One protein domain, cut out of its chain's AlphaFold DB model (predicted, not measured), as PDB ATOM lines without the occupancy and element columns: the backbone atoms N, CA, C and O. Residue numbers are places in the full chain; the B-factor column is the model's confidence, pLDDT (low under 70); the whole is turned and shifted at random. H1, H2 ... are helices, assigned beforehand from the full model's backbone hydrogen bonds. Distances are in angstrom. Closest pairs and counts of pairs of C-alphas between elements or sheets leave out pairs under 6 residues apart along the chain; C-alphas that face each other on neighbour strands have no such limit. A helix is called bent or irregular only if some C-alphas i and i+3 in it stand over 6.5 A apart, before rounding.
ATOM      1  N   MET A   2      -3.008 -33.432  41.432       38.94
ATOM      2  CA  MET A   2      -3.443 -34.840  41.327       38.94
ATOM      3  C   MET A   2      -2.941 -35.725  42.489       38.94
ATOM      4  O   MET A   2      -3.733 -36.425  43.106       38.94
ATOM      5  N   ASP A   3      -1.660 -35.603  42.849       45.72
ATOM      6  CA  ASP A   3      -1.000 -36.457  43.855       45.72
ATOM      7  C   ASP A   3      -1.521 -36.231  45.290       45.72
ATOM      8  O   ASP A   3      -1.803 -37.164  46.039       45.72
ATOM      9  N   LYS A   4      -1.790 -34.966  45.642       51.19
ATOM     10  CA  LYS A   4      -2.439 -34.588  46.909       51.19
ATOM     11  C   LYS A   4      -3.873 -35.128  46.999       51.19
ATOM     12  O   LYS A   4      -4.291 -35.589  48.051       51.19
ATOM     13  N   THR A   5      -4.599 -35.113  45.879       55.50
ATOM     14  CA  THR A   5      -5.982 -35.607  45.815       55.50
ATOM     15  C   THR A   5      -6.029 -37.127  45.984       55.50
ATOM     16  O   THR A   5      -6.898 -37.631  46.683       55.50
ATOM     17  N   LEU A   6      -5.074 -37.861  45.402       56.56
ATOM     18  CA  LEU A   6      -4.963 -39.315  45.568       56.56
ATOM     19  C   LEU A   6      -4.617 -39.709  47.012       56.56
ATOM     20  O   LEU A   6      -5.197 -40.659  47.536       56.56
ATOM     21  N   ASN A   7      -3.742 -38.948  47.678       67.69
ATOM     22  CA  ASN A   7      -3.394 -39.183  49.082       67.69
ATOM     23  C   ASN A   7      -4.584 -38.912  50.030       67.69
ATOM     24  O   ASN A   7      -4.883 -39.732  50.897       67.69
ATOM     25  N   ASP A   8      -5.331 -37.822  49.812       66.50
ATOM     26  CA  ASP A   8      -6.528 -37.490  50.604       66.50
ATOM     27  C   ASP A   8      -7.634 -38.559  50.458       66.50
ATOM     28  O   ASP A   8      -8.281 -38.925  51.441       66.50
ATOM     29  N   LEU A   9      -7.817 -39.119  49.254       72.00
ATOM     30  CA  LEU A   9      -8.780 -40.201  48.990       72.00
ATOM     31  C   LEU A   9      -8.408 -41.505  49.718       72.00
ATOM     32  O   LEU A   9      -9.290 -42.191  50.243       72.00
ATOM     33  N   GLY A  10      -7.115 -41.841  49.776       75.69
ATOM     34  CA  GLY A  10      -6.617 -43.005  50.516       75.69
ATOM     35  C   GLY A  10      -6.792 -42.863  52.031       75.69
ATOM     36  O   GLY A  10      -7.209 -43.809  52.701       75.69
ATOM     37  N   GLN A  11      -6.545 -41.665  52.571       82.50
ATOM     38  CA  GLN A  11      -6.739 -41.368  53.993       82.50
ATOM     39  C   GLN A  11      -8.218 -41.368  54.397       82.50
ATOM     40  O   GLN A  11      -8.562 -41.894  55.457       82.50
ATOM     41  N   ASP A  12      -9.106 -40.837  53.549       85.12
ATOM     42  CA  ASP A  12     -10.552 -40.893  53.778       85.12
ATOM     43  C   ASP A  12     -11.048 -42.347  53.836       85.12
ATOM     44  O   ASP A  12     -11.797 -42.717  54.743       85.12
ATOM     45  N   ALA A  13     -10.585 -43.204  52.918       86.12
ATOM     46  CA  ALA A  13     -10.952 -44.615  52.903       86.12
ATOM     47  C   ALA A  13     -10.517 -45.354  54.182       86.12
ATOM     48  O   ALA A  13     -11.308 -46.113  54.752       86.12
ATOM     49  N   ALA A  14      -9.299 -45.090  54.665       86.56
ATOM     50  CA  ALA A  14      -8.778 -45.674  55.898       86.56
ATOM     51  C   ALA A  14      -9.574 -45.228  57.139       86.56
ATOM     52  O   ALA A  14      -9.973 -46.068  57.950       86.56
ATOM     53  N   ALA A  15      -9.876 -43.931  57.262       86.69
ATOM     54  CA  ALA A  15     -10.664 -43.406  58.377       86.69
ATOM     55  C   ALA A  15     -12.108 -43.945  58.366       86.69
ATOM     56  O   ALA A  15     -12.628 -44.347  59.407       86.69
ATOM     57  N   VAL A  16     -12.747 -44.055  57.193       88.62
ATOM     58  CA  VAL A  16     -14.083 -44.667  57.058       88.62
ATOM     59  C   VAL A  16     -14.083 -46.130  57.510       88.62
ATOM     60  O   VAL A  16     -15.021 -46.559  58.191       88.62
ATOM     61  N   ALA A  17     -13.050 -46.902  57.158       86.12
ATOM     62  CA  ALA A  17     -12.921 -48.295  57.581       86.12
ATOM     63  C   ALA A  17     -12.763 -48.420  59.107       86.12
ATOM     64  O   ALA A  17     -13.458 -49.225  59.728       86.12
ATOM     65  N   ALA A  18     -11.924 -47.583  59.724       84.56
ATOM     66  CA  ALA A  18     -11.737 -47.575  61.176       84.56
ATOM     67  C   ALA A  18     -13.033 -47.227  61.932       84.56
ATOM     68  O   ALA A  18     -13.409 -47.925  62.875       84.56
ATOM     69  N   VAL A  19     -13.782 -46.223  61.458       86.44
ATOM     70  CA  VAL A  19     -15.066 -45.830  62.065       86.44
ATOM     71  C   VAL A  19     -16.110 -46.944  61.973       86.44
ATOM     72  O   VAL A  19     -16.858 -47.174  62.923       86.44
ATOM     73  N   ARG A  20     -16.160 -47.682  60.857       83.31
ATOM     74  CA  ARG A  20     -17.050 -48.850  60.711       83.31
ATOM     75  C   ARG A  20     -16.722 -49.972  61.683       83.31
ATOM     76  O   ARG A  20     -17.636 -50.650  62.144       83.31
ATOM     77  N   ASN A  21     -15.445 -50.125  62.009       77.94
ATOM     78  CA  ASN A  21     -14.959 -51.112  62.966       77.94
ATOM     79  C   ASN A  21     -15.131 -50.665  64.430       77.94
ATOM     80  O   ASN A  21     -14.731 -51.392  65.334       77.94
ATOM     81  N   GLY A  22     -15.770 -49.514  64.676       73.06
ATOM     82  CA  GLY A  22     -16.168 -49.055  66.010       73.06
ATOM     83  C   GLY A  22     -15.313 -47.929  66.588       73.06
ATOM     84  O   GLY A  22     -15.657 -47.416  67.653       73.06
ATOM     85  N   ASP A  23     -14.256 -47.492  65.896       79.56
ATOM     86  CA  ASP A  23     -13.418 -46.376  66.340       79.56
ATOM     87  C   ASP A  23     -14.054 -45.033  65.944       79.56
ATOM     88  O   ASP A  23     -13.767 -44.440  64.902       79.56
ATOM     89  N   ALA A  24     -14.996 -44.573  66.769       77.94
ATOM     90  CA  ALA A  24     -15.740 -43.343  66.520       77.94
ATOM     91  C   ALA A  24     -14.852 -42.083  66.508       77.94
ATOM     92  O   ALA A  24     -15.227 -41.103  65.863       77.94
ATOM     93  N   GLU A  25     -13.682 -42.101  67.157       82.25
ATOM     94  CA  GLU A  25     -12.775 -40.947  67.217       82.25
ATOM     95  C   GLU A  25     -12.146 -40.657  65.850       82.25
ATOM     96  O   GLU A  25     -11.989 -39.497  65.468       82.25
ATOM     97  N   ARG A  26     -11.918 -41.696  65.035       87.00
ATOM     98  CA  ARG A  26     -11.425 -41.562  63.651       87.00
ATOM     99  C   ARG A  26     -12.377 -40.808  62.729       87.00
ATOM    100  O   ARG A  26     -11.964 -40.345  61.667       87.00
ATOM    101  N   TYR A  27     -13.636 -40.618  63.131       88.75
ATOM    102  CA  TYR A  27     -14.557 -39.770  62.379       88.75
ATOM    103  C   TYR A  27     -14.157 -38.290  62.442       88.75
ATOM    104  O   TYR A  27     -14.449 -37.552  61.503       88.75
ATOM    105  N   ARG A  28     -13.434 -37.858  63.488       89.31
ATOM    106  CA  ARG A  28     -12.937 -36.480  63.624       89.31
ATOM    107  C   ARG A  28     -12.054 -36.077  62.451       89.31
ATOM    108  O   ARG A  28     -12.245 -34.999  61.899       89.31
ATOM    109  N   GLU A  29     -11.161 -36.968  62.022       87.81
ATOM    110  CA  GLU A  29     -10.246 -36.727  60.900       87.81
ATOM    111  C   GLU A  29     -11.016 -36.421  59.601       87.81
ATOM    112  O   GLU A  29     -10.645 -35.531  58.833       87.81
ATOM    113  N   LEU A  30     -12.140 -37.115  59.377       87.75
ATOM    114  CA  LEU A  30     -13.028 -36.875  58.237       87.75
ATOM    115  C   LEU A  30     -13.778 -35.540  58.359       87.75
ATOM    116  O   LEU A  30     -14.013 -34.870  57.353       87.75
ATOM    117  N   VAL A  31     -14.172 -35.143  59.570       89.56
ATOM    118  CA  VAL A  31     -14.857 -33.864  59.804       89.56
ATOM    119  C   VAL A  31     -13.897 -32.697  59.577       89.56
ATOM    120  O   VAL A  31     -14.205 -31.823  58.772       89.56
ATOM    121  N   GLU A  32     -12.720 -32.710  60.205       85.50
ATOM    122  CA  GLU A  32     -11.716 -31.638  60.099       85.50
ATOM    123  C   GLU A  32     -11.259 -31.410  58.653       85.50
ATOM    124  O   GLU A  32     -11.090 -30.271  58.215       85.50
ATOM    125  N   ARG A  33     -11.116 -32.488  57.872       83.19
ATOM    126  CA  ARG A  33     -10.695 -32.394  56.469       83.19
ATOM    127  C   ARG A  33     -11.779 -31.800  55.561       83.19
ATOM    128  O   ARG A  33     -11.453 -31.081  54.614       83.19
ATOM    129  N   HIS A  34     -13.059 -32.078  55.824       80.25
ATOM    130  CA  HIS A  34     -14.161 -31.735  54.906       80.25
ATOM    131  C   HIS A  34     -15.092 -30.617  55.402       80.25
ATOM    132  O   HIS A  34     -15.934 -30.160  54.624       80.25
ATOM    133  N   GLU A  35     -14.940 -30.125  56.637       78.56
ATOM    134  CA  GLU A  35     -15.849 -29.140  57.246       78.56
ATOM    135  C   GLU A  35     -16.002 -27.856  56.430       78.56
ATOM    136  O   GLU A  35     -17.123 -27.434  56.159       78.56
ATOM    137  N   ARG A  36     -14.901 -27.273  55.945       73.75
ATOM    138  CA  ARG A  36     -14.936 -26.018  55.178       73.75
ATOM    139  C   ARG A  36     -15.702 -26.171  53.870       73.75
ATOM    140  O   ARG A  36     -16.459 -25.287  53.482       73.75
ATOM    141  N   ARG A  37     -15.528 -27.312  53.196       71.75
ATOM    142  CA  ARG A  37     -16.214 -27.618  51.934       71.75
ATOM    143  C   ARG A  37     -17.708 -27.830  52.162       71.75
ATOM    144  O   ARG A  37     -18.524 -27.314  51.406       71.75
ATOM    145  N   VAL A  38     -18.057 -28.572  53.207       75.06
ATOM    146  CA  VAL A  38     -19.445 -28.839  53.596       75.06
ATOM    147  C   VAL A  38     -20.152 -27.547  54.018       75.06
ATOM    148  O   VAL A  38     -21.258 -27.283  53.543       75.06
ATOM    149  N   PHE A  39     -19.482 -26.710  54.812       71.38
ATOM    150  CA  PHE A  39     -19.969 -25.401  55.233       71.38
ATOM    151  C   PHE A  39     -20.209 -24.468  54.051       71.38
ATOM    152  O   PHE A  39     -21.298 -23.920  53.928       71.38
ATOM    153  N   ALA A  40     -19.256 -24.359  53.123       59.88
ATOM    154  CA  ALA A  40     -19.425 -23.540  51.925       59.88
ATOM    155  C   ALA A  40     -20.638 -23.987  51.086       59.88
ATOM    156  O   ALA A  40     -21.385 -23.159  50.566       59.88
ATOM    157  N   VAL A  41     -20.886 -25.298  50.994       58.81
ATOM    158  CA  VAL A  41     -22.047 -25.847  50.276       58.81
ATOM    159  C   VAL A  41     -23.352 -25.527  51.003       58.81
ATOM    160  O   VAL A  41     -24.329 -25.159  50.348       58.81
ATOM    161  N   ALA A  42     -23.379 -25.616  52.333       66.75
ATOM    162  CA  ALA A  42     -24.544 -25.231  53.119       66.75
ATOM    163  C   ALA A  42     -24.817 -23.718  53.040       66.75
ATOM    164  O   ALA A  42     -25.946 -23.313  52.753       66.75
ATOM    165  N   TRP A  43     -23.778 -22.897  53.193       65.75
ATOM    166  CA  TRP A  43     -23.848 -21.440  53.124       65.75
ATOM    167  C   TRP A  43     -24.296 -20.949  51.751       65.75
ATOM    168  O   TRP A  43     -25.239 -20.168  51.677       65.75
ATOM    169  N   SER A  44     -23.757 -21.508  50.660       55.38
ATOM    170  CA  SER A  44     -24.184 -21.165  49.291       55.38
ATOM    171  C   SER A  44     -25.688 -21.338  49.056       55.38
ATOM    172  O   SER A  44     -26.252 -20.768  48.124       55.38
ATOM    173  N   ARG A  45     -26.348 -22.161  49.882       60.81
ATOM    174  CA  ARG A  45     -27.775 -22.445  49.767       60.81
ATOM    175  C   ARG A  45     -28.635 -21.658  50.745       60.81
ATOM    176  O   ARG A  45     -29.797 -21.411  50.419       60.81
ATOM    177  N   LEU A  46     -28.098 -21.346  51.919       67.50
ATOM    178  CA  LEU A  46     -28.824 -20.742  53.033       67.50
ATOM    179  C   LEU A  46     -28.602 -19.236  53.153       67.50
ATOM    180  O   LEU A  46     -29.475 -18.562  53.686       67.50
ATOM    181  N   GLY A  47     -27.469 -18.717  52.676       51.75
ATOM    182  CA  GLY A  47     -27.092 -17.302  52.769       51.75
ATOM    183  C   GLY A  47     -26.707 -16.832  54.179       51.75
ATOM    184  O   GLY A  47     -26.016 -15.831  54.311       51.75
ATOM    185  N   ASP A  48     -27.081 -17.575  55.222       68.88
ATOM    186  CA  ASP A  48     -26.803 -17.274  56.628       68.88
ATOM    187  C   ASP A  48     -25.722 -18.209  57.197       68.88
ATOM    188  O   ASP A  48     -25.781 -19.431  57.021       68.88
ATOM    189  N   ALA A  49     -24.721 -17.635  57.870       67.19
ATOM    190  CA  ALA A  49     -23.588 -18.382  58.412       67.19
ATOM    191  C   ALA A  49     -23.989 -19.319  59.565       67.19
ATOM    192  O   ALA A  49     -23.534 -20.459  59.598       67.19
ATOM    193  N   ALA A  50     -24.879 -18.898  60.468       74.38
ATOM    194  CA  ALA A  50     -25.312 -19.719  61.597       74.38
ATOM    195  C   ALA A  50     -26.160 -20.915  61.130       74.38
ATOM    196  O   ALA A  50     -25.936 -22.049  61.560       74.38
ATOM    197  N   LEU A  51     -27.072 -20.699  60.176       72.50
ATOM    198  CA  LEU A  51     -27.847 -21.781  59.561       72.50
ATOM    199  C   LEU A  51     -26.952 -22.728  58.747       72.50
ATOM    200  O   LEU A  51     -27.195 -23.935  58.696       72.50
ATOM    201  N   ALA A  52     -25.899 -22.208  58.114       70.38
ATOM    202  CA  ALA A  52     -24.921 -23.034  57.416       70.38
ATOM    203  C   ALA A  52     -24.100 -23.909  58.372       70.38
ATOM    204  O   ALA A  52     -23.838 -25.072  58.043       70.38
ATOM    205  N   GLU A  53     -23.743 -23.409  59.560       81.19
ATOM    206  CA  GLU A  53     -23.099 -24.215  60.604       81.19
ATOM    207  C   GLU A  53     -24.040 -25.320  61.092       81.19
ATOM    208  O   GLU A  53     -23.642 -26.483  61.122       81.19
ATOM    209  N   GLU A  54     -25.308 -25.006  61.370       84.88
ATOM    210  CA  GLU A  54     -26.304 -25.996  61.805       84.88
ATOM    211  C   GLU A  54     -26.526 -27.096  60.751       84.88
ATOM    212  O   GLU A  54     -26.483 -28.293  61.055       84.88
ATOM    213  N   ALA A  55     -26.686 -26.716  59.481       78.88
ATOM    214  CA  ALA A  55     -26.814 -27.672  58.384       78.88
ATOM    215  C   ALA A  55     -25.543 -28.518  58.199       78.88
ATOM    216  O   ALA A  55     -25.638 -29.702  57.862       78.88
ATOM    217  N   THR A  56     -24.363 -27.942  58.447       83.19
ATOM    218  CA  THR A  56     -23.083 -28.661  58.431       83.19
ATOM    219  C   THR A  56     -23.015 -29.684  59.559       83.19
ATOM    220  O   THR A  56     -22.668 -30.842  59.311       83.19
ATOM    221  N   GLN A  57     -23.428 -29.310  60.773       87.12
ATOM    222  CA  GLN A  57     -23.481 -30.231  61.905       87.12
ATOM    223  C   GLN A  57     -24.414 -31.406  61.630       87.12
ATOM    224  O   GLN A  57     -24.033 -32.572  61.770       87.12
ATOM    225  N   GLU A  58     -25.630 -31.112  61.171       86.94
ATOM    226  CA  GLU A  58     -26.609 -32.142  60.854       86.94
ATOM    227  C   GLU A  58     -26.124 -33.062  59.722       86.94
ATOM    228  O   GLU A  58     -26.372 -34.274  59.759       86.94
ATOM    229  N   ALA A  59     -25.395 -32.526  58.740       87.44
ATOM    230  CA  ALA A  59     -24.834 -33.311  57.651       87.44
ATOM    231  C   ALA A  59     -23.813 -34.343  58.138       87.44
ATOM    232  O   ALA A  59     -23.928 -35.513  57.772       87.44
ATOM    233  N   PHE A  60     -22.867 -33.950  58.994       92.12
ATOM    234  CA  PHE A  60     -21.876 -34.876  59.546       92.12
ATOM    235  C   PHE A  60     -22.483 -35.872  60.541       92.12
ATOM    236  O   PHE A  60     -22.156 -37.054  60.482       92.12
ATOM    237  N   ILE A  61     -23.456 -35.479  61.370       87.81
ATOM    238  CA  ILE A  61     -24.143 -36.426  62.272       87.81
ATOM    239  C   ILE A  61     -24.943 -37.467  61.470       87.81
ATOM    240  O   ILE A  61     -24.895 -38.670  61.754       87.81
ATOM    241  N   ARG A  62     -25.677 -37.038  60.432       83.69
ATOM    242  CA  ARG A  62     -26.373 -37.962  59.513       83.69
ATOM    243  C   ARG A  62     -25.380 -38.804  58.713       83.69
ATOM    244  O   ARG A  62     -25.658 -39.978  58.468       83.69
ATOM    245  N   GLY A  63     -24.250 -38.210  58.336       86.75
ATOM    246  CA  GLY A  63     -23.128 -38.861  57.671       86.75
ATOM    247  C   GLY A  63     -22.580 -40.015  58.501       86.75
ATOM    248  O   GLY A  63     -22.539 -41.139  58.020       86.75
ATOM    249  N   TYR A  64     -22.276 -39.786  59.776       87.62
ATOM    250  CA  TYR A  64     -21.808 -40.823  60.695       87.62
ATOM    251  C   TYR A  64     -22.791 -42.001  60.792       87.62
ATOM    252  O   TYR A  64     -22.430 -43.151  60.543       87.62
ATOM    253  N   ARG A  65     -24.081 -41.722  61.043       82.75
ATOM    254  CA  ARG A  65     -25.125 -42.764  61.174       82.75
ATOM    255  C   ARG A  65     -25.329 -43.600  59.910       82.75
ATOM    256  O   ARG A  65     -25.840 -44.716  59.978       82.75
ATOM    257  N   ARG A  66     -24.987 -43.047  58.747       83.56
ATOM    258  CA  ARG A  66     -25.145 -43.690  57.437       83.56
ATOM    259  C   ARG A  66     -23.816 -44.104  56.822       83.56
ATOM    260  O   ARG A  66     -23.808 -44.555  55.682       83.56
ATOM    261  N   LEU A  67     -22.715 -43.999  57.563       86.06
ATOM    262  CA  LEU A  67     -21.380 -44.244  57.030       86.06
ATOM    263  C   LEU A  67     -21.209 -45.685  56.535       86.06
ATOM    264  O   LEU A  67     -20.493 -45.930  55.569       86.06
ATOM    265  N   TRP A  68     -21.918 -46.645  57.132       80.62
ATOM    266  CA  TRP A  68     -21.977 -48.046  56.694       80.62
ATOM    267  C   TRP A  68     -22.604 -48.252  55.300       80.62
ATOM    268  O   TRP A  68     -22.330 -49.265  54.670       80.62
ATOM    269  N   LEU A  69     -23.378 -47.288  54.780       75.69
ATOM    270  CA  LEU A  69     -23.965 -47.340  53.429       75.69
ATOM    271  C   LEU A  69     -23.007 -46.848  52.331       75.69
ATOM    272  O   LEU A  69     -23.272 -47.038  51.146       75.69
ATOM    273  N   LEU A  70     -21.905 -46.188  52.698       79.31
ATOM    274  CA  LEU A  70     -20.929 -45.668  51.741       79.31
ATOM    275  C   LEU A  70     -20.038 -46.798  51.199       79.31
ATOM    276  O   LEU A  70     -18.998 -47.080  51.777       79.31
ATOM    277  N   GLY A  71     -20.426 -47.477  50.121       73.75
ATOM    278  CA  GLY A  71     -19.691 -48.658  49.629       73.75
ATOM    279  C   GLY A  71     -18.168 -48.466  49.508       73.75
ATOM    280  O   GLY A  71     -17.414 -49.325  49.954       73.75
ATOM    281  N   ASP A  72     -17.731 -47.310  49.005       81.44
ATOM    282  CA  ASP A  72     -16.322 -46.946  48.828       81.44
ATOM    283  C   ASP A  72     -15.957 -45.717  49.678       81.44
ATOM    284  O   ASP A  72     -16.477 -44.616  49.459       81.44
ATOM    285  N   GLY A  73     -15.054 -45.909  50.645       77.75
ATOM    286  CA  GLY A  73     -14.618 -44.871  51.578       77.75
ATOM    287  C   GLY A  73     -13.881 -43.708  50.908       77.75
ATOM    288  O   GLY A  73     -13.987 -42.581  51.388       77.75
ATOM    289  N   ALA A  74     -13.253 -43.924  49.746       73.62
ATOM    290  CA  ALA A  74     -12.618 -42.849  48.984       73.62
ATOM    291  C   ALA A  74     -13.649 -41.833  48.453       73.62
ATOM    292  O   ALA A  74     -13.337 -40.674  48.202       73.62
ATOM    293  N   LYS A  75     -14.927 -42.218  48.329       77.81
ATOM    294  CA  LYS A  75     -15.999 -41.326  47.847       77.81
ATOM    295  C   LYS A  75     -16.627 -40.474  48.952       77.81
ATOM    296  O   LYS A  75     -17.625 -39.790  48.698       77.81
ATOM    297  N   PHE A  76     -16.056 -40.477  50.161       83.19
ATOM    298  CA  PHE A  76     -16.614 -39.784  51.321       83.19
ATOM    299  C   PHE A  76     -16.872 -38.297  51.057       83.19
ATOM    300  O   PHE A  76     -17.978 -37.827  51.317       83.19
ATOM    301  N   SER A  77     -15.922 -37.570  50.458       74.19
ATOM    302  CA  SER A  77     -16.058 -36.123  50.231       74.19
ATOM    303  C   SER A  77     -17.264 -35.743  49.351       74.19
ATOM    304  O   SER A  77     -18.040 -34.840  49.685       74.19
ATOM    305  N   GLY A  78     -17.479 -36.453  48.238       66.25
ATOM    306  CA  GLY A  78     -18.620 -36.205  47.344       66.25
ATOM    307  C   GLY A  78     -19.950 -36.629  47.968       66.25
ATOM    308  O   GLY A  78     -20.979 -35.956  47.823       66.25
ATOM    309  N   TRP A  79     -19.918 -37.718  48.733       84.69
ATOM    310  CA  TRP A  79     -21.080 -38.213  49.449       84.69
ATOM    311  C   TRP A  79     -21.513 -37.261  50.571       84.69
ATOM    312  O   TRP A  79     -22.671 -36.842  50.590       84.69
ATOM    313  N   ILE A  80     -20.595 -36.832  51.447       82.94
ATOM    314  CA  ILE A  80     -20.917 -35.940  52.568       82.94
ATOM    315  C   ILE A  80     -21.365 -34.560  52.083       82.94
ATOM    316  O   ILE A  80     -22.293 -33.984  52.641       82.94
ATOM    317  N   THR A  81     -20.819 -34.080  50.964       71.25
ATOM    318  CA  THR A  81     -21.278 -32.849  50.304       71.25
ATOM    319  C   THR A  81     -22.724 -32.963  49.802       71.25
ATOM    320  O   THR A  81     -23.506 -32.013  49.879       71.25
ATOM    321  N   SER A  82     -23.126 -34.144  49.325       64.50
ATOM    322  CA  SER A  82     -24.513 -34.409  48.920       64.50
ATOM    323  C   SER A  82     -25.447 -34.467  50.133       64.50
ATOM    324  O   SER A  82     -26.566 -33.948  50.088       64.50
ATOM    325  N   VAL A  83     -24.976 -35.030  51.251       76.88
ATOM    326  CA  VAL A  83     -25.699 -34.991  52.532       76.88
ATOM    327  C   VAL A  83     -25.848 -33.545  53.023       76.88
ATOM    328  O   VAL A  83     -26.946 -33.163  53.422       76.88
ATOM    329  N   ALA A  84     -24.801 -32.727  52.904       71.81
ATOM    330  CA  ALA A  84     -24.779 -31.314  53.278       71.81
ATOM    331  C   ALA A  84     -25.775 -30.466  52.503       71.81
ATOM    332  O   ALA A  84     -26.578 -29.747  53.092       71.81
ATOM    333  N   ARG A  85     -25.789 -30.609  51.174       65.19
ATOM    334  CA  ARG A  85     -26.763 -29.937  50.309       65.19
ATOM    335  C   ARG A  85     -28.188 -30.266  50.742       65.19
ATOM    336  O   ARG A  85     -29.031 -29.377  50.840       65.19
ATOM    337  N   ASN A  86     -28.449 -31.536  51.040       67.19
ATOM    338  CA  ASN A  86     -29.761 -31.975  51.493       67.19
ATOM    339  C   ASN A  86     -30.094 -31.460  52.901       67.19
ATOM    340  O   ASN A  86     -31.242 -31.099  53.151       67.19
ATOM    341  N   ALA A  87     -29.126 -31.406  53.819       77.31
ATOM    342  CA  ALA A  87     -29.315 -30.819  55.145       77.31
ATOM    343  C   ALA A  87     -29.656 -29.324  55.034       77.31
ATOM    344  O   ALA A  87     -30.679 -28.895  55.560       77.31
ATOM    345  N   ALA A  88     -28.900 -28.574  54.232       69.44
ATOM    346  CA  ALA A  88     -29.113 -27.149  54.007       69.44
ATOM    347  C   ALA A  88     -30.457 -26.844  53.331       69.44
ATOM    348  O   ALA A  88     -31.179 -25.952  53.764       69.44
ATOM    349  N   ILE A  89     -30.866 -27.626  52.324       67.19
ATOM    350  CA  ILE A  89     -32.197 -27.475  51.710       67.19
ATOM    351  C   ILE A  89     -33.296 -27.694  52.755       67.19
ATOM    352  O   ILE A  89     -34.247 -26.915  52.833       67.19
ATOM    353  N   ASN A  90     -33.168 -28.736  53.576       72.94
ATOM    354  CA  ASN A  90     -34.169 -29.043  54.591       72.94
ATOM    355  C   ASN A  90     -34.240 -27.964  55.676       72.94
ATOM    356  O   ASN A  90     -35.344 -27.575  56.063       72.94
ATOM    357  N   LEU A  91     -33.090 -27.472  56.141       76.50
ATOM    358  CA  LEU A  91     -33.024 -26.429  57.157       76.50
ATOM    359  C   LEU A  91     -33.594 -25.108  56.625       76.50
ATOM    360  O   LEU A  91     -34.464 -24.518  57.260       76.50
ATOM    361  N   GLY A  92     -33.222 -24.712  55.406       69.81
ATOM    362  CA  GLY A  92     -33.721 -23.492  54.769       69.81
ATOM    363  C   GLY A  92     -35.231 -23.520  54.542       69.81
ATOM    364  O   GLY A  92     -35.922 -22.537  54.798       69.81
ATOM    365  N   LEU A  93     -35.784 -24.673  54.142       69.00
ATOM    366  CA  LEU A  93     -37.234 -24.843  54.000       69.00
ATOM    367  C   LEU A  93     -37.971 -24.779  55.342       69.00
ATOM    368  O   LEU A  93     -39.100 -24.289  55.386       69.00
ATOM    369  N   ARG A  94     -37.369 -25.268  56.434       72.81
ATOM    370  CA  ARG A  94     -37.942 -25.136  57.782       72.81
ATOM    371  C   ARG A  94     -37.898 -23.689  58.254       72.81
ATOM    372  O   ARG A  94     -38.935 -23.173  58.661       72.81
ATOM    373  N   HIS A  95     -36.752 -23.028  58.120       70.75
ATOM    374  CA  HIS A  95     -36.572 -21.644  58.550       70.75
ATOM    375  C   HIS A  95     -37.518 -20.687  57.806       70.75
ATOM    376  O   HIS A  95     -38.249 -19.925  58.432       70.75
ATOM    377  N   ARG A  96     -37.642 -20.827  56.477       64.81
ATOM    378  CA  ARG A  96     -38.575 -20.026  55.665       64.81
ATOM    379  C   ARG A  96     -40.046 -20.274  56.017       64.81
ATOM    380  O   ARG A  96     -40.867 -19.370  55.926       64.81
ATOM    381  N   ARG A  97     -40.408 -21.490  56.443       63.00
ATOM    382  CA  ARG A  97     -41.773 -21.788  56.918       63.00
ATOM    383  C   ARG A  97     -42.065 -21.159  58.274       63.00
ATOM    384  O   ARG A  97     -43.203 -20.761  58.489       63.00
ATOM    385  N   GLU A  98     -41.082 -21.083  59.166       62.59
ATOM    386  CA  GLU A  98     -41.245 -20.437  60.472       62.59
ATOM    387  C   GLU A  98     -41.279 -18.907  60.353       62.59
ATOM    388  O   GLU A  98     -42.139 -18.283  60.971       62.59
ATOM    389  N   LEU A  99     -40.468 -18.303  59.475       58.91
ATOM    390  CA  LEU A  99     -40.579 -16.877  59.135       58.91
ATOM    391  C   LEU A  99     -41.956 -16.549  58.532       58.91
ATOM    392  O   LEU A  99     -42.667 -15.701  59.063       58.91
ATOM    393  N   ASN A 100     -42.431 -17.330  57.555       54.16
ATOM    394  CA  ASN A 100     -43.753 -17.124  56.943       54.16
ATOM    395  C   ASN A 100     -44.939 -17.453  57.875       54.16
ATOM    396  O   ASN A 100     -46.091 -17.168  57.530       54.16
ATOM    397  N   LYS A 101     -44.706 -18.137  59.003       53.75
ATOM    398  CA  LYS A 101     -45.705 -18.316  60.070       53.75
ATOM    399  C   LYS A 101     -45.703 -17.126  61.019       53.75
ATOM    400  O   LYS A 101     -46.780 -16.707  61.415       53.75
ATOM    401  N   ARG A 102     -44.530 -16.576  61.349       51.12
ATOM    402  CA  ARG A 102     -44.403 -15.354  62.158       51.12
ATOM    403  C   ARG A 102     -44.968 -14.137  61.426       51.12
ATOM    404  O   ARG A 102     -45.735 -13.399  62.024       51.12
ATOM    405  N   GLU A 103     -44.709 -14.005  60.127       49.69
ATOM    406  CA  GLU A 103     -45.292 -12.949  59.284       49.69
ATOM    407  C   GLU A 103     -46.815 -13.093  59.131       49.69
ATOM    408  O   GLU A 103     -47.538 -12.106  59.206       49.69
ATOM    409  N   ARG A 104     -47.344 -14.321  59.001       49.53
ATOM    410  CA  ARG A 104     -48.804 -14.549  58.985       49.53
ATOM    411  C   ARG A 104     -49.466 -14.332  60.342       49.53
ATOM    412  O   ARG A 104     -50.568 -13.805  60.395       49.53
ATOM    413  N   TRP A 105     -48.786 -14.684  61.429       46.34
ATOM    414  CA  TRP A 105     -49.263 -14.413  62.783       46.34
ATOM    415  C   TRP A 105     -49.277 -12.904  63.091       46.34
ATOM    416  O   TRP A 105     -50.218 -12.429  63.723       46.34
ATOM    417  N   ALA A 106     -48.310 -12.142  62.563       45.91
ATOM    418  CA  ALA A 106     -48.270 -10.678  62.634       45.91
ATOM    419  C   ALA A 106     -49.349  -9.987  61.768       45.91
ATOM    420  O   ALA A 106     -49.813  -8.908  62.125       45.91
ATOM    421  N   LEU A 107     -49.797 -10.614  60.673       48.81
ATOM    422  CA  LEU A 107     -50.900 -10.124  59.828       48.81
ATOM    423  C   LEU A 107     -52.299 -10.398  60.418       48.81
ATOM    424  O   LEU A 107     -53.228  -9.642  60.152       48.81
ATOM    425  N   GLU A 108     -52.460 -11.450  61.225       45.84
ATOM    426  CA  GLU A 108     -53.747 -11.828  61.842       45.84
ATOM    427  C   GLU A 108     -53.973 -11.199  63.238       45.84
ATOM    428  O   GLU A 108     -55.086 -11.249  63.758       45.84
ATOM    429  N   HIS A 109     -52.956 -10.554  63.829       43.88
ATOM    430  CA  HIS A 109     -53.048  -9.775  65.077       43.88
ATOM    431  C   HIS A 109     -52.384  -8.393  64.900       43.88
ATOM    432  O   HIS A 109     -51.242  -8.193  65.324       43.88
ATOM    433  N   PRO A 110     -53.083  -7.406  64.304       42.50
ATOM    434  CA  PRO A 110     -52.447  -6.174  63.827       42.50
ATOM    435  C   PRO A 110     -51.964  -5.226  64.942       42.50
ATOM    436  O   PRO A 110     -51.255  -4.267  64.660       42.50
ATOM    437  N   GLU A 129     -28.123  -3.022  40.746       57.62
ATOM    438  CA  GLU A 129     -26.970  -2.295  40.233       57.62
ATOM    439  C   GLU A 129     -25.769  -3.210  39.958       57.62
ATOM    440  O   GLU A 129     -25.217  -3.174  38.858       57.62
ATOM    441  N   THR A 130     -25.430  -4.125  40.875       62.94
ATOM    442  CA  THR A 130     -24.353  -5.109  40.663       62.94
ATOM    443  C   THR A 130     -24.673  -6.031  39.481       62.94
ATOM    444  O   THR A 130     -23.809  -6.317  38.653       62.94
ATOM    445  N   LEU A 131     -25.939  -6.446  39.336       58.59
ATOM    446  CA  LEU A 131     -26.375  -7.281  38.213       58.59
ATOM    447  C   LEU A 131     -26.325  -6.522  36.874       58.59
ATOM    448  O   LEU A 131     -25.905  -7.088  35.863       58.59
ATOM    449  N   ARG A 132     -26.710  -5.236  36.866       62.81
ATOM    450  CA  ARG A 132     -26.600  -4.349  35.695       62.81
ATOM    451  C   ARG A 132     -25.149  -4.133  35.271       62.81
ATOM    452  O   ARG A 132     -24.856  -4.239  34.082       62.81
ATOM    453  N   GLN A 133     -24.248  -3.886  36.219       69.12
ATOM    454  CA  GLN A 133     -22.822  -3.692  35.948       69.12
ATOM    455  C   GLN A 133     -22.173  -4.963  35.390       69.12
ATOM    456  O   GLN A 133     -21.497  -4.912  34.365       69.12
ATOM    457  N   THR A 134     -22.448  -6.131  35.978       70.31
ATOM    458  CA  THR A 134     -21.900  -7.398  35.467       70.31
ATOM    459  C   THR A 134     -22.478  -7.762  34.093       70.31
ATOM    460  O   THR A 134     -21.747  -8.252  33.229       70.31
ATOM    461  N   LEU A 135     -23.756  -7.455  33.822       63.22
ATOM    462  CA  LEU A 135     -24.317  -7.566  32.468       63.22
ATOM    463  C   LEU A 135     -23.613  -6.624  31.476       63.22
ATOM    464  O   LEU A 135     -23.355  -7.035  30.342       63.22
ATOM    465  N   ALA A 136     -23.267  -5.400  31.891       71.69
ATOM    466  CA  ALA A 136     -22.562  -4.411  31.069       71.69
ATOM    467  C   ALA A 136     -21.109  -4.800  30.734       71.69
ATOM    468  O   ALA A 136     -20.579  -4.367  29.712       71.69
ATOM    469  N   GLU A 137     -20.485  -5.665  31.529       74.44
ATOM    470  CA  GLU A 137     -19.149  -6.220  31.262       74.44
ATOM    471  C   GLU A 137     -19.208  -7.404  30.267       74.44
ATOM    472  O   GLU A 137     -18.218  -7.751  29.616       74.44
ATOM    473  N   LEU A 138     -20.386  -8.028  30.115       74.38
ATOM    474  CA  LEU A 138     -20.827  -8.943  29.041       74.38
ATOM    475  C   LEU A 138     -20.328  -8.579  27.627       74.38
ATOM    476  O   LEU A 138     -20.713  -7.491  27.203       74.38
ATOM    477  N   PRO A 139     -19.635  -9.417  26.813       73.19
ATOM    478  CA  PRO A 139     -19.634  -9.190  25.365       73.19
ATOM    479  C   PRO A 139     -21.069  -9.041  24.839       73.19
ATOM    480  O   PRO A 139     -21.957  -9.788  25.262       73.19
ATOM    481  N   ALA A 140     -21.299  -8.091  23.928       65.00
ATOM    482  CA  ALA A 140     -22.641  -7.689  23.485       65.00
ATOM    483  C   ALA A 140     -23.507  -8.884  23.048       65.00
ATOM    484  O   ALA A 140     -24.606  -9.074  23.563       65.00
ATOM    485  N   ALA A 141     -22.939  -9.794  22.250       65.94
ATOM    486  CA  ALA A 141     -23.630 -10.992  21.774       65.94
ATOM    487  C   ALA A 141     -24.093 -11.951  22.894       65.94
ATOM    488  O   ALA A 141     -25.040 -12.711  22.711       65.94
ATOM    489  N   HIS A 142     -23.430 -11.968  24.055       75.31
ATOM    490  CA  HIS A 142     -23.841 -12.773  25.214       75.31
ATOM    491  C   HIS A 142     -24.903 -12.062  26.049       75.31
ATOM    492  O   HIS A 142     -25.831 -12.703  26.543       75.31
ATOM    493  N   ARG A 143     -24.787 -10.739  26.161       71.19
ATOM    494  CA  ARG A 143     -25.747  -9.884  26.858       71.19
ATOM    495  C   ARG A 143     -27.103  -9.886  26.159       71.19
ATOM    496  O   ARG A 143     -28.110 -10.122  26.812       71.19
ATOM    497  N   GLU A 144     -27.121  -9.715  24.841       62.50
ATOM    498  CA  GLU A 144     -28.341  -9.714  24.024       62.50
ATOM    499  C   GLU A 144     -29.101 -11.040  24.128       62.50
ATOM    500  O   GLU A 144     -30.312 -11.041  24.331       62.50
ATOM    501  N   CYS A 145     -28.392 -12.175  24.108       72.00
ATOM    502  CA  CYS A 145     -29.011 -13.486  24.314       72.00
ATOM    503  C   CYS A 145     -29.698 -13.587  25.686       72.00
ATOM    504  O   CYS A 145     -30.798 -14.124  25.788       72.00
ATOM    505  N   LEU A 146     -29.053 -13.091  26.749       69.62
ATOM    506  CA  LEU A 146     -29.615 -13.124  28.101       69.62
ATOM    507  C   LEU A 146     -30.806 -12.168  28.249       69.62
ATOM    508  O   LEU A 146     -31.781 -12.536  28.895       69.62
ATOM    509  N   VAL A 147     -30.755 -10.984  27.636       66.50
ATOM    510  CA  VAL A 147     -31.839  -9.989  27.689       66.50
ATOM    511  C   VAL A 147     -33.072 -10.488  26.939       66.50
ATOM    512  O   VAL A 147     -34.147 -10.561  27.531       66.50
ATOM    513  N   LEU A 148     -32.919 -10.911  25.681       58.16
ATOM    514  CA  LEU A 148     -34.041 -11.394  24.872       58.16
ATOM    515  C   LEU A 148     -34.719 -12.608  25.523       58.16
ATOM    516  O   LEU A 148     -35.942 -12.694  25.547       58.16
ATOM    517  N   PHE A 149     -33.930 -13.520  26.100       63.16
ATOM    518  CA  PHE A 149     -34.453 -14.757  26.678       63.16
ATOM    519  C   PHE A 149     -35.025 -14.589  28.097       63.16
ATOM    520  O   PHE A 149     -36.052 -15.181  28.413       63.16
ATOM    521  N   TYR A 150     -34.379 -13.816  28.980       61.78
ATOM    522  CA  TYR A 150     -34.775 -13.730  30.397       61.78
ATOM    523  C   TYR A 150     -35.495 -12.448  30.795       61.78
ATOM    524  O   TYR A 150     -36.250 -12.475  31.764       61.78
ATOM    525  N   ILE A 151     -35.241 -11.336  30.105       62.38
ATOM    526  CA  ILE A 151     -35.841 -10.037  30.440       62.38
ATOM    527  C   ILE A 151     -37.062  -9.782  29.558       62.38
ATOM    528  O   ILE A 151     -38.110  -9.409  30.070       62.38
ATOM    529  N   GLU A 152     -36.952 -10.033  28.255       51.09
ATOM    530  CA  GLU A 152     -38.078  -9.891  27.321       51.09
ATOM    531  C   GLU A 152     -38.941 -11.156  27.214       51.09
ATOM    532  O   GLU A 152     -40.025 -11.109  26.641       51.09
ATOM    533  N   GLY A 153     -38.477 -12.286  27.760       53.56
ATOM    534  CA  GLY A 153     -39.236 -13.539  27.809       53.56
ATOM    535  C   GLY A 153     -39.449 -14.220  26.453       53.56
ATOM    536  O   GLY A 153     -40.344 -15.055  26.337       53.56
ATOM    537  N   LYS A 154     -38.648 -13.884  25.431       61.03
ATOM    538  CA  LYS A 154     -38.746 -14.491  24.096       61.03
ATOM    539  C   LYS A 154     -38.323 -15.955  24.129       61.03
ATOM    540  O   LYS A 154     -37.369 -16.335  24.815       61.03
ATOM    541  N   SER A 155     -39.006 -16.778  23.341       73.25
ATOM    542  CA  SER A 155     -38.656 -18.191  23.191       73.25
ATOM    543  C   SER A 155     -37.302 -18.372  22.492       73.25
ATOM    544  O   SER A 155     -36.775 -17.462  21.855       73.25
ATOM    545  N   GLY A 156     -36.707 -19.564  22.609       69.00
ATOM    546  CA  GLY A 156     -35.414 -19.857  21.978       69.00
ATOM    547  C   GLY A 156     -35.443 -19.693  20.457       69.00
ATOM    548  O   GLY A 156     -34.475 -19.216  19.873       69.00
ATOM    549  N   THR A 157     -36.568 -20.016  19.827       78.62
ATOM    550  CA  THR A 157     -36.801 -19.809  18.397       78.62
ATOM    551  C   THR A 157     -36.922 -18.323  18.066       78.62
ATOM    552  O   THR A 157     -36.185 -17.836  17.216       78.62
ATOM    553  N   GLU A 158     -37.753 -17.567  18.787       68.06
ATOM    554  CA  GLU A 158     -37.941 -16.122  18.567       68.06
ATOM    555  C   GLU A 158     -36.673 -15.307  18.846       68.06
ATOM    556  O   GLU A 158     -36.351 -14.383  18.101       68.06
ATOM    557  N   ALA A 159     -35.920 -15.653  19.891       71.94
ATOM    558  CA  ALA A 159     -34.643 -15.025  20.212       71.94
ATOM    559  C   ALA A 159     -33.563 -15.375  19.176       71.94
ATOM    560  O   ALA A 159     -32.738 -14.527  18.845       71.94
ATOM    561  N   ALA A 160     -33.575 -16.594  18.627       74.44
ATOM    562  CA  ALA A 160     -32.666 -16.995  17.555       74.44
ATOM    563  C   ALA A 160     -32.985 -16.253  16.248       74.44
ATOM    564  O   ALA A 160     -32.073 -15.718  15.615       74.44
ATOM    565  N   THR A 161     -34.273 -16.125  15.904       75.00
ATOM    566  CA  THR A 161     -34.748 -15.320  14.771       75.00
ATOM    567  C   THR A 161     -34.392 -13.843  14.944       75.00
ATOM    568  O   THR A 161     -33.844 -13.245  14.023       75.00
ATOM    569  N   ALA A 162     -34.623 -13.263  16.127       68.12
ATOM    570  CA  ALA A 162     -34.308 -11.862  16.422       68.12
ATOM    571  C   ALA A 162     -32.802 -11.545  16.355       68.12
ATOM    572  O   ALA A 162     -32.428 -10.409  16.082       68.12
ATOM    573  N   LEU A 163     -31.944 -12.544  16.583       70.50
ATOM    574  CA  LEU A 163     -30.485 -12.421  16.528       70.50
ATOM    575  C   LEU A 163     -29.877 -12.868  15.189       70.50
ATOM    576  O   LEU A 163     -28.657 -12.811  15.033       70.50
ATOM    577  N   GLY A 164     -30.690 -13.349  14.242       64.56
ATOM    578  CA  GLY A 164     -30.220 -13.851  12.946       64.56
ATOM    579  C   GLY A 164     -29.312 -15.086  13.039       64.56
ATOM    580  O   GLY A 164     -28.433 -15.264  12.197       64.56
ATOM    581  N   ILE A 165     -29.478 -15.930  14.066       83.19
ATOM    582  CA  ILE A 165     -28.669 -17.143  14.296       83.19
ATOM    583  C   ILE A 165     -29.543 -18.398  14.399       83.19
ATOM    584  O   ILE A 165     -30.751 -18.314  14.586       83.19
ATOM    585  N   SER A 166     -28.938 -19.587  14.319       80.44
ATOM    586  CA  SER A 166     -29.669 -20.834  14.561       80.44
ATOM    587  C   SER A 166     -29.999 -21.024  16.046       80.44
ATOM    588  O   SER A 166     -29.246 -20.615  16.936       80.44
ATOM    589  N   GLU A 167     -31.091 -21.727  16.336       78.62
ATOM    590  CA  GLU A 167     -31.494 -22.048  17.712       78.62
ATOM    591  C   GLU A 167     -30.439 -22.896  18.454       78.62
ATOM    592  O   GLU A 167     -30.193 -22.722  19.652       78.62
ATOM    593  N   SER A 168     -29.730 -23.773  17.734       74.88
ATOM    594  CA  SER A 168     -28.604 -24.540  18.281       74.88
ATOM    595  C   SER A 168     -27.425 -23.639  18.670       74.88
ATOM    596  O   SER A 168     -26.847 -23.813  19.747       74.88
ATOM    597  N   ALA A 169     -27.107 -22.627  17.855       72.50
ATOM    598  CA  ALA A 169     -26.085 -21.630  18.168       72.50
ATOM    599  C   ALA A 169     -26.502 -20.730  19.342       72.50
ATOM    600  O   ALA A 169     -25.664 -20.413  20.192       72.50
ATOM    601  N   LEU A 170     -27.791 -20.378  19.451       82.12
ATOM    602  CA  LEU A 170     -28.333 -19.646  20.598       82.12
ATOM    603  C   LEU A 170     -28.150 -20.432  21.906       82.12
ATOM    604  O   LEU A 170     -27.691 -19.864  22.895       82.12
ATOM    605  N   ARG A 171     -28.436 -21.742  21.923       71.00
ATOM    606  CA  ARG A 171     -28.243 -22.594  23.116       71.00
ATOM    607  C   ARG A 171     -26.792 -22.617  23.592       71.00
ATOM    608  O   ARG A 171     -26.536 -22.461  24.787       71.00
ATOM    609  N   VAL A 172     -25.841 -22.769  22.670       81.94
ATOM    610  CA  VAL A 172     -24.406 -22.743  23.000       81.94
ATOM    611  C   VAL A 172     -23.990 -21.360  23.513       81.94
ATOM    612  O   VAL A 172     -23.253 -21.266  24.498       81.94
ATOM    613  N   ARG A 173     -24.494 -20.277  22.903       79.50
ATOM    614  CA  ARG A 173     -24.219 -18.900  23.344       79.50
ATOM    615  C   ARG A 173     -24.816 -18.590  24.715       79.50
ATOM    616  O   ARG A 173     -24.105 -18.027  25.539       79.50
ATOM    617  N   LEU A 174     -26.047 -19.011  25.009       78.56
ATOM    618  CA  LEU A 174     -26.665 -18.864  26.333       78.56
ATOM    619  C   LEU A 174     -25.894 -19.633  27.413       78.56
ATOM    620  O   LEU A 174     -25.714 -19.125  28.518       78.56
ATOM    621  N   HIS A 175     -25.398 -20.832  27.100       70.31
ATOM    622  CA  HIS A 175     -24.568 -21.600  28.028       70.31
ATOM    623  C   HIS A 175     -23.262 -20.863  28.370       70.31
ATOM    624  O   HIS A 175     -22.926 -20.709  29.544       70.31
ATOM    625  N   ARG A 176     -22.551 -20.350  27.356       77.00
ATOM    626  CA  ARG A 176     -21.318 -19.565  27.554       77.00
ATOM    627  C   ARG A 176     -21.585 -18.232  28.258       77.00
ATOM    628  O   ARG A 176     -20.827 -17.864  29.147       77.00
ATOM    629  N   ALA A 177     -22.691 -17.561  27.939       77.25
ATOM    630  CA  ALA A 177     -23.105 -16.320  28.587       77.25
ATOM    631  C   ALA A 177     -23.368 -16.511  30.091       77.25
ATOM    632  O   ALA A 177     -22.939 -15.690  30.897       77.25
ATOM    633  N   ARG A 178     -24.005 -17.623  30.493       78.50
ATOM    634  CA  ARG A 178     -24.205 -17.966  31.913       78.50
ATOM    635  C   ARG A 178     -22.892 -18.287  32.627       78.50
ATOM    636  O   ARG A 178     -22.718 -17.875  33.770       78.50
ATOM    637  N   ALA A 179     -21.980 -19.002  31.968       76.12
ATOM    638  CA  ALA A 179     -20.666 -19.313  32.529       76.12
ATOM    639  C   ALA A 179     -19.824 -18.042  32.746       76.12
ATOM    640  O   ALA A 179     -19.302 -17.847  33.836       76.12
ATOM    641  N   ALA A 180     -19.790 -17.136  31.765       76.69
ATOM    642  CA  ALA A 180     -19.076 -15.862  31.870       76.69
ATOM    643  C   ALA A 180     -19.691 -14.916  32.921       76.69
ATOM    644  O   ALA A 180     -18.973 -14.214  33.629       76.69
ATOM    645  N   MET A 181     -21.025 -14.916  33.064       75.62
ATOM    646  CA  MET A 181     -21.714 -14.169  34.125       75.62
ATOM    647  C   MET A 181     -21.328 -14.696  35.507       75.62
ATOM    648  O   MET A 181     -21.087 -13.917  36.424       75.62
ATOM    649  N   ARG A 182     -21.232 -16.022  35.642       70.25
ATOM    650  CA  ARG A 182     -20.827 -16.687  36.878       70.25
ATOM    651  C   ARG A 182     -19.375 -16.391  37.248       70.25
ATOM    652  O   ARG A 182     -19.134 -16.051  38.395       70.25
ATOM    653  N   GLU A 183     -18.450 -16.479  36.299       76.19
ATOM    654  CA  GLU A 183     -17.023 -16.218  36.527       76.19
ATOM    655  C   GLU A 183     -16.781 -14.788  37.033       76.19
ATOM    656  O   GLU A 183     -16.120 -14.600  38.048       76.19
ATOM    657  N   ARG A 184     -17.418 -13.781  36.419       73.75
ATOM    658  CA  ARG A 184     -17.281 -12.377  36.852       73.75
ATOM    659  C   ARG A 184     -17.948 -12.065  38.183       73.75
ATOM    660  O   ARG A 184     -17.477 -11.205  38.924       73.75
ATOM    661  N   LEU A 185     -19.047 -12.752  38.492       67.94
ATOM    662  CA  LEU A 185     -19.632 -12.716  39.830       67.94
ATOM    663  C   LEU A 185     -18.665 -13.347  40.841       67.94
ATOM    664  O   LEU A 185     -18.391 -12.725  41.859       67.94
ATOM    665  N   GLU A 186     -18.094 -14.517  40.546       61.84
ATOM    666  CA  GLU A 186     -17.124 -15.215  41.405       61.84
ATOM    667  C   GLU A 186     -15.844 -14.382  41.648       61.84
ATOM    668  O   GLU A 186     -15.375 -14.318  42.784       61.84
ATOM    669  N   GLU A 187     -15.337 -13.661  40.642       64.31
ATOM    670  CA  GLU A 187     -14.181 -12.754  40.752       64.31
ATOM    671  C   GLU A 187     -14.468 -11.551  41.671       64.31
ATOM    672  O   GLU A 187     -13.669 -11.224  42.551       64.31
ATOM    673  N   LYS A 188     -15.662 -10.947  41.550       61.47
ATOM    674  CA  LYS A 188     -16.139  -9.873  42.446       61.47
ATOM    675  C   LYS A 188     -16.462 -10.372  43.867       61.47
ATOM    676  O   LYS A 188     -16.475  -9.580  44.807       61.47
ATOM    677  N   LEU A 189     -16.678 -11.677  44.044       55.28
ATOM    678  CA  LEU A 189     -17.017 -12.341  45.312       55.28
ATOM    679  C   LEU A 189     -15.807 -12.902  46.086       55.28
ATOM    680  O   LEU A 189     -15.930 -13.189  47.280       55.28
ATOM    681  N   ALA A 190     -14.635 -13.037  45.458       46.25
ATOM    682  CA  ALA A 190     -13.458 -13.689  46.045       46.25
ATOM    683  C   ALA A 190     -12.927 -13.015  47.333       46.25
ATOM    684  O   ALA A 190     -12.479 -13.703  48.251       46.25
ATOM    685  N   GLY A 191     -13.034 -11.685  47.455       49.12
ATOM    686  CA  GLY A 191     -12.644 -10.939  48.665       49.12
ATOM    687  C   GLY A 191     -13.623 -11.076  49.843       49.12
ATOM    688  O   GLY A 191     -13.213 -10.996  51.002       49.12
ATOM    689  N   SER A 192     -14.902 -11.343  49.566       49.66
ATOM    690  CA  SER A 192     -15.946 -11.525  50.586       49.66
ATOM    691  C   SER A 192     -15.997 -12.964  51.115       49.66
ATOM    692  O   SER A 192     -16.277 -13.181  52.293       49.66
ATOM    693  N   LEU A 193     -15.631 -13.951  50.290       45.25
ATOM    694  CA  LEU A 193     -15.595 -15.371  50.665       45.25
ATOM    695  C   LEU A 193     -14.474 -15.724  51.666       45.25
ATOM    696  O   LEU A 193     -14.620 -16.678  52.424       45.25
ATOM    697  N   ALA A 194     -13.390 -14.941  51.749       45.97
ATOM    698  CA  ALA A 194     -12.318 -15.150  52.735       45.97
ATOM    699  C   ALA A 194     -12.728 -14.802  54.186       45.97
ATOM    700  O   ALA A 194     -12.128 -15.310  55.134       45.97
ATOM    701  N   LYS A 195     -13.769 -13.975  54.374       50.16
ATOM    702  CA  LYS A 195     -14.322 -13.610  55.694       50.16
ATOM    703  C   LYS A 195     -15.367 -14.610  56.220       50.16
ATOM    704  O   LYS A 195     -15.755 -14.517  57.380       50.16
ATOM    705  N   LEU A 196     -15.784 -15.588  55.410       50.19
ATOM    706  CA  LEU A 196     -16.807 -16.592  55.733       50.19
ATOM    707  C   LEU A 196     -16.164 -17.971  55.973       50.19
ATOM    708  O   LEU A 196     -16.225 -18.864  55.132       50.19
ATOM    709  N   SER A 197     -15.516 -18.138  57.129       55.66
ATOM    710  CA  SER A 197     -14.991 -19.433  57.603       55.66
ATOM    711  C   SER A 197     -15.862 -19.981  58.744       55.66
ATOM    712  O   SER A 197     -16.327 -19.175  59.550       55.66
ATOM    713  N   PRO A 198     -16.068 -21.310  58.854       59.00
ATOM    714  CA  PRO A 198     -16.824 -21.892  59.965       59.00
ATOM    715  C   PRO A 198     -16.152 -21.607  61.317       59.00
ATOM    716  O   PRO A 198     -14.923 -21.502  61.401       59.00
ATOM    717  N   SER A 199     -16.944 -21.494  62.386       69.69
ATOM    718  CA  SER A 199     -16.441 -21.257  63.739       69.69
ATOM    719  C   SER A 199     -15.517 -22.388  64.203       69.69
ATOM    720  O   SER A 199     -15.750 -23.570  63.943       69.69
ATOM    721  N   LYS A 200     -14.468 -22.046  64.967       71.00
ATOM    722  CA  LYS A 200     -13.499 -23.028  65.505       71.00
ATOM    723  C   LYS A 200     -14.140 -24.077  66.436       71.00
ATOM    724  O   LYS A 200     -13.496 -25.060  66.789       71.00
ATOM    725  N   THR A 201     -15.392 -23.872  66.844       74.69
ATOM    726  CA  THR A 201     -16.183 -24.755  67.716       74.69
ATOM    727  C   THR A 201     -17.030 -25.786  66.962       74.69
ATOM    728  O   THR A 201     -17.631 -26.654  67.597       74.69
ATOM    729  N   LEU A 202     -17.060 -25.739  65.625       73.94
ATOM    730  CA  LEU A 202     -17.900 -26.604  64.794       73.94
ATOM    731  C   LEU A 202     -17.517 -28.092  64.889       73.94
ATOM    732  O   LEU A 202     -18.388 -28.927  65.141       73.94
ATOM    733  N   VAL A 203     -16.229 -28.434  64.761       77.44
ATOM    734  CA  VAL A 203     -15.756 -29.830  64.874       77.44
ATOM    735  C   VAL A 203     -16.054 -30.434  66.254       77.44
ATOM    736  O   VAL A 203     -16.645 -31.518  66.291       77.44
ATOM    737  N   PRO A 204     -15.746 -29.769  67.394       77.31
ATOM    738  CA  PRO A 204     -16.150 -30.265  68.710       77.31
ATOM    739  C   PRO A 204     -17.657 -30.537  68.842       77.31
ATOM    740  O   PRO A 204     -18.040 -31.566  69.395       77.31
ATOM    741  N   ALA A 205     -18.516 -29.661  68.306       74.00
ATOM    742  CA  ALA A 205     -19.971 -29.827  68.366       74.00
ATOM    743  C   ALA A 205     -20.466 -31.027  67.536       74.00
ATOM    744  O   ALA A 205     -21.329 -31.788  67.982       74.00
ATOM    745  N   ILE A 206     -19.878 -31.245  66.355       78.25
ATOM    746  CA  ILE A 206     -20.159 -32.412  65.509       78.25
ATOM    747  C   ILE A 206     -19.761 -33.697  66.228       78.25
ATOM    748  O   ILE A 206     -20.567 -34.626  66.307       78.25
ATOM    749  N   MET A 207     -18.548 -33.739  66.782       81.88
ATOM    750  CA  MET A 207     -18.061 -34.918  67.496       81.88
ATOM    751  C   MET A 207     -18.905 -35.206  68.741       81.88
ATOM    752  O   MET A 207     -19.257 -36.361  68.965       81.88
ATOM    753  N   ALA A 208     -19.353 -34.190  69.484       71.69
ATOM    754  CA  ALA A 208     -20.289 -34.375  70.598       71.69
ATOM    755  C   ALA A 208     -21.630 -34.995  70.151       71.69
ATOM    756  O   ALA A 208     -22.119 -35.934  70.781       71.69
ATOM    757  N   GLY A 209     -22.209 -34.534  69.034       67.75
ATOM    758  CA  GLY A 209     -23.432 -35.113  68.460       67.75
ATOM    759  C   GLY A 209     -23.248 -36.541  67.926       67.75
ATOM    760  O   GLY A 209     -24.164 -37.365  68.012       67.75
ATOM    761  N   VAL A 210     -22.056 -36.854  67.414       69.94
ATOM    762  CA  VAL A 210     -21.660 -38.203  66.994       69.94
ATOM    763  C   VAL A 210     -21.532 -39.129  68.206       69.94
ATOM    764  O   VAL A 210     -22.189 -40.173  68.210       69.94
ATOM    765  N   PHE A 211     -20.821 -38.721  69.264       70.50
ATOM    766  CA  PHE A 211     -20.683 -39.491  70.508       70.50
ATOM    767  C   PHE A 211     -22.013 -39.694  71.241       70.50
ATOM    768  O   PHE A 211     -22.282 -40.791  71.721       70.50
ATOM    769  N   ALA A 212     -22.905 -38.698  71.236       60.62
ATOM    770  CA  ALA A 212     -24.272 -38.845  71.743       60.62
ATOM    771  C   ALA A 212     -25.129 -39.821  70.906       60.62
ATOM    772  O   ALA A 212     -26.129 -40.358  71.382       60.62
ATOM    773  N   SER A 213     -24.769 -40.049  69.638       55.22
ATOM    774  CA  SER A 213     -25.454 -41.003  68.759       55.22
ATOM    775  C   SER A 213     -24.857 -42.413  68.789       55.22
ATOM    776  O   SER A 213     -25.583 -43.368  68.514       55.22
ATOM    777  N   SER A 214     -23.581 -42.565  69.164       52.44
ATOM    778  CA  SER A 214     -22.943 -43.860  69.428       52.44
ATOM    779  C   SER A 214     -23.197 -44.356  70.861       52.44
ATOM    780  O   SER A 214     -23.350 -45.561  71.057       52.44
TER     781      SER A 214
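AT A GLANCE: This is residues 2 to 110 and 129 to 214 of the 932 residues of the protein "Sigma-70 family RNA polymerase sigma factor" of Verrucomicrobia bacterium (UniProt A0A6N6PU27). Two separate lobes of helices make up this model: the long helix H4 begins in the larger lobe, among H1, H2, H3 and H9, and sticks out of it as an arm with residues 96 to 110, while in the smaller lobe H5, H6 and H7 pack on H8, which reaches from there towards the larger lobe. No named helix of one lobe touches a named helix of the other, and the short stretch after H8 leads back to H9 in the larger lobe. The printed part has 195 residues with nine named helices, H1 to H9 in order along the chain, and no named strand; the class is all helix. The whole is loose, with a radius of gyration of the C-alphas of 22.3 A, and its outline is flat, spanning 65 by 61 by 31 A.

IN THESE COORDINATES: The longest helix, H4, is residues 73 to 108, 52.2 A from C-alpha 73 at (-14.618, -44.871, 51.578) to C-alpha 108 at (-53.747, -11.828, 61.842). It is irregular, with C-alphas 74 and 77 7.7 A apart, and has a kink of 28 degrees near residue 80. H1 is residues 2 to 20, 27.5 A long. H2, residues 24 to 46, was assigned as one helix by its hydrogen bonds but is bent, C-alphas 33 and 36 being 7.8 A apart; its arms are H2a, residues 24 to 33, and H2b, residues 36 to 46, only just about perpendicular at 71 degrees. H3 is residues 49 to 65, 24.6 A long. Beyond the cut come H5, residues 129 to 137, H6, residues 140 to 151, and H7, residues 156 to 162. H8, residues 167 to 193, is 37.2 A long and irregular, with C-alphas 188 and 191 7.2 A apart, and has a kink of 37 degrees near residue 187. H9 is residues 202 to 214, 18.6 A long, ending at C-alpha 214 (-22.943, -43.860, 69.428).

HOW THE PARTS SIT: H4 touches H3 with its residues 80 to 92 alone, opposite ways at a steep tilt of 49 degrees; the closest C-alphas, of Ala 59 and Ala 84, are 4.8 A apart. With the same residues alone H4 touches H2b, the same way at a shallow tilt of 30 degrees, closest at the C-alphas of Ala 42 and Ala 88, 5.0 A. Residues 73 to 76 of H4 touch H1, about perpendicular at 76 degrees, with the C-alphas of Ala 13 and Gly 73 closest at 3.9 A. H1 and H2a form a helical hairpin at a shallow tilt of 24 degrees, closest at the C-alphas of Ala 15 and Arg 26, 5.6 A. H2a, H3 and H9 form a bundle, a group of helices or arms beside one another. In it H9 touches H3 at a shallow tilt of 33 degrees, only just short of steep, with the C-alphas of Gln 57 and Ile 206 5.4 A apart as the closest. In the other lobe H8 touches H6, about perpendicular at 86 degrees, closest at the C-alphas of His 142 and Ala 177, 4.9 A. H8 also touches H7, with the C-alphas of Ala 160 and Glu 167 closest at 5.2 A, and H5, with those of Thr 134 and Met 181 closest at 6.9 A. H4 and H8 are apart. Every O i to N i+4 pair is within hydrogen-bond range in H1, H3, H5, H7 and H9; the counts are 3 of 6 in H2a, 6 of 7 in H2b, 30 of 32 in H4, 7 of 8 in H6 and 21 of 23 in H8.

THE WHOLE: The two C-alphas farthest apart, of Gly 22 and Gly 164, are 65.2 A apart. Residues 111 to 128 are not printed, and C-alphas 110 and 129 are 34.9 A apart across this cut. Of the links that are printed whole, none is long. The mean pLDDT of the printed part is 70.4; 82 residues are under 70, among them residues 2 to 8, 40 to 49, 96 to 110 and 185 to 199.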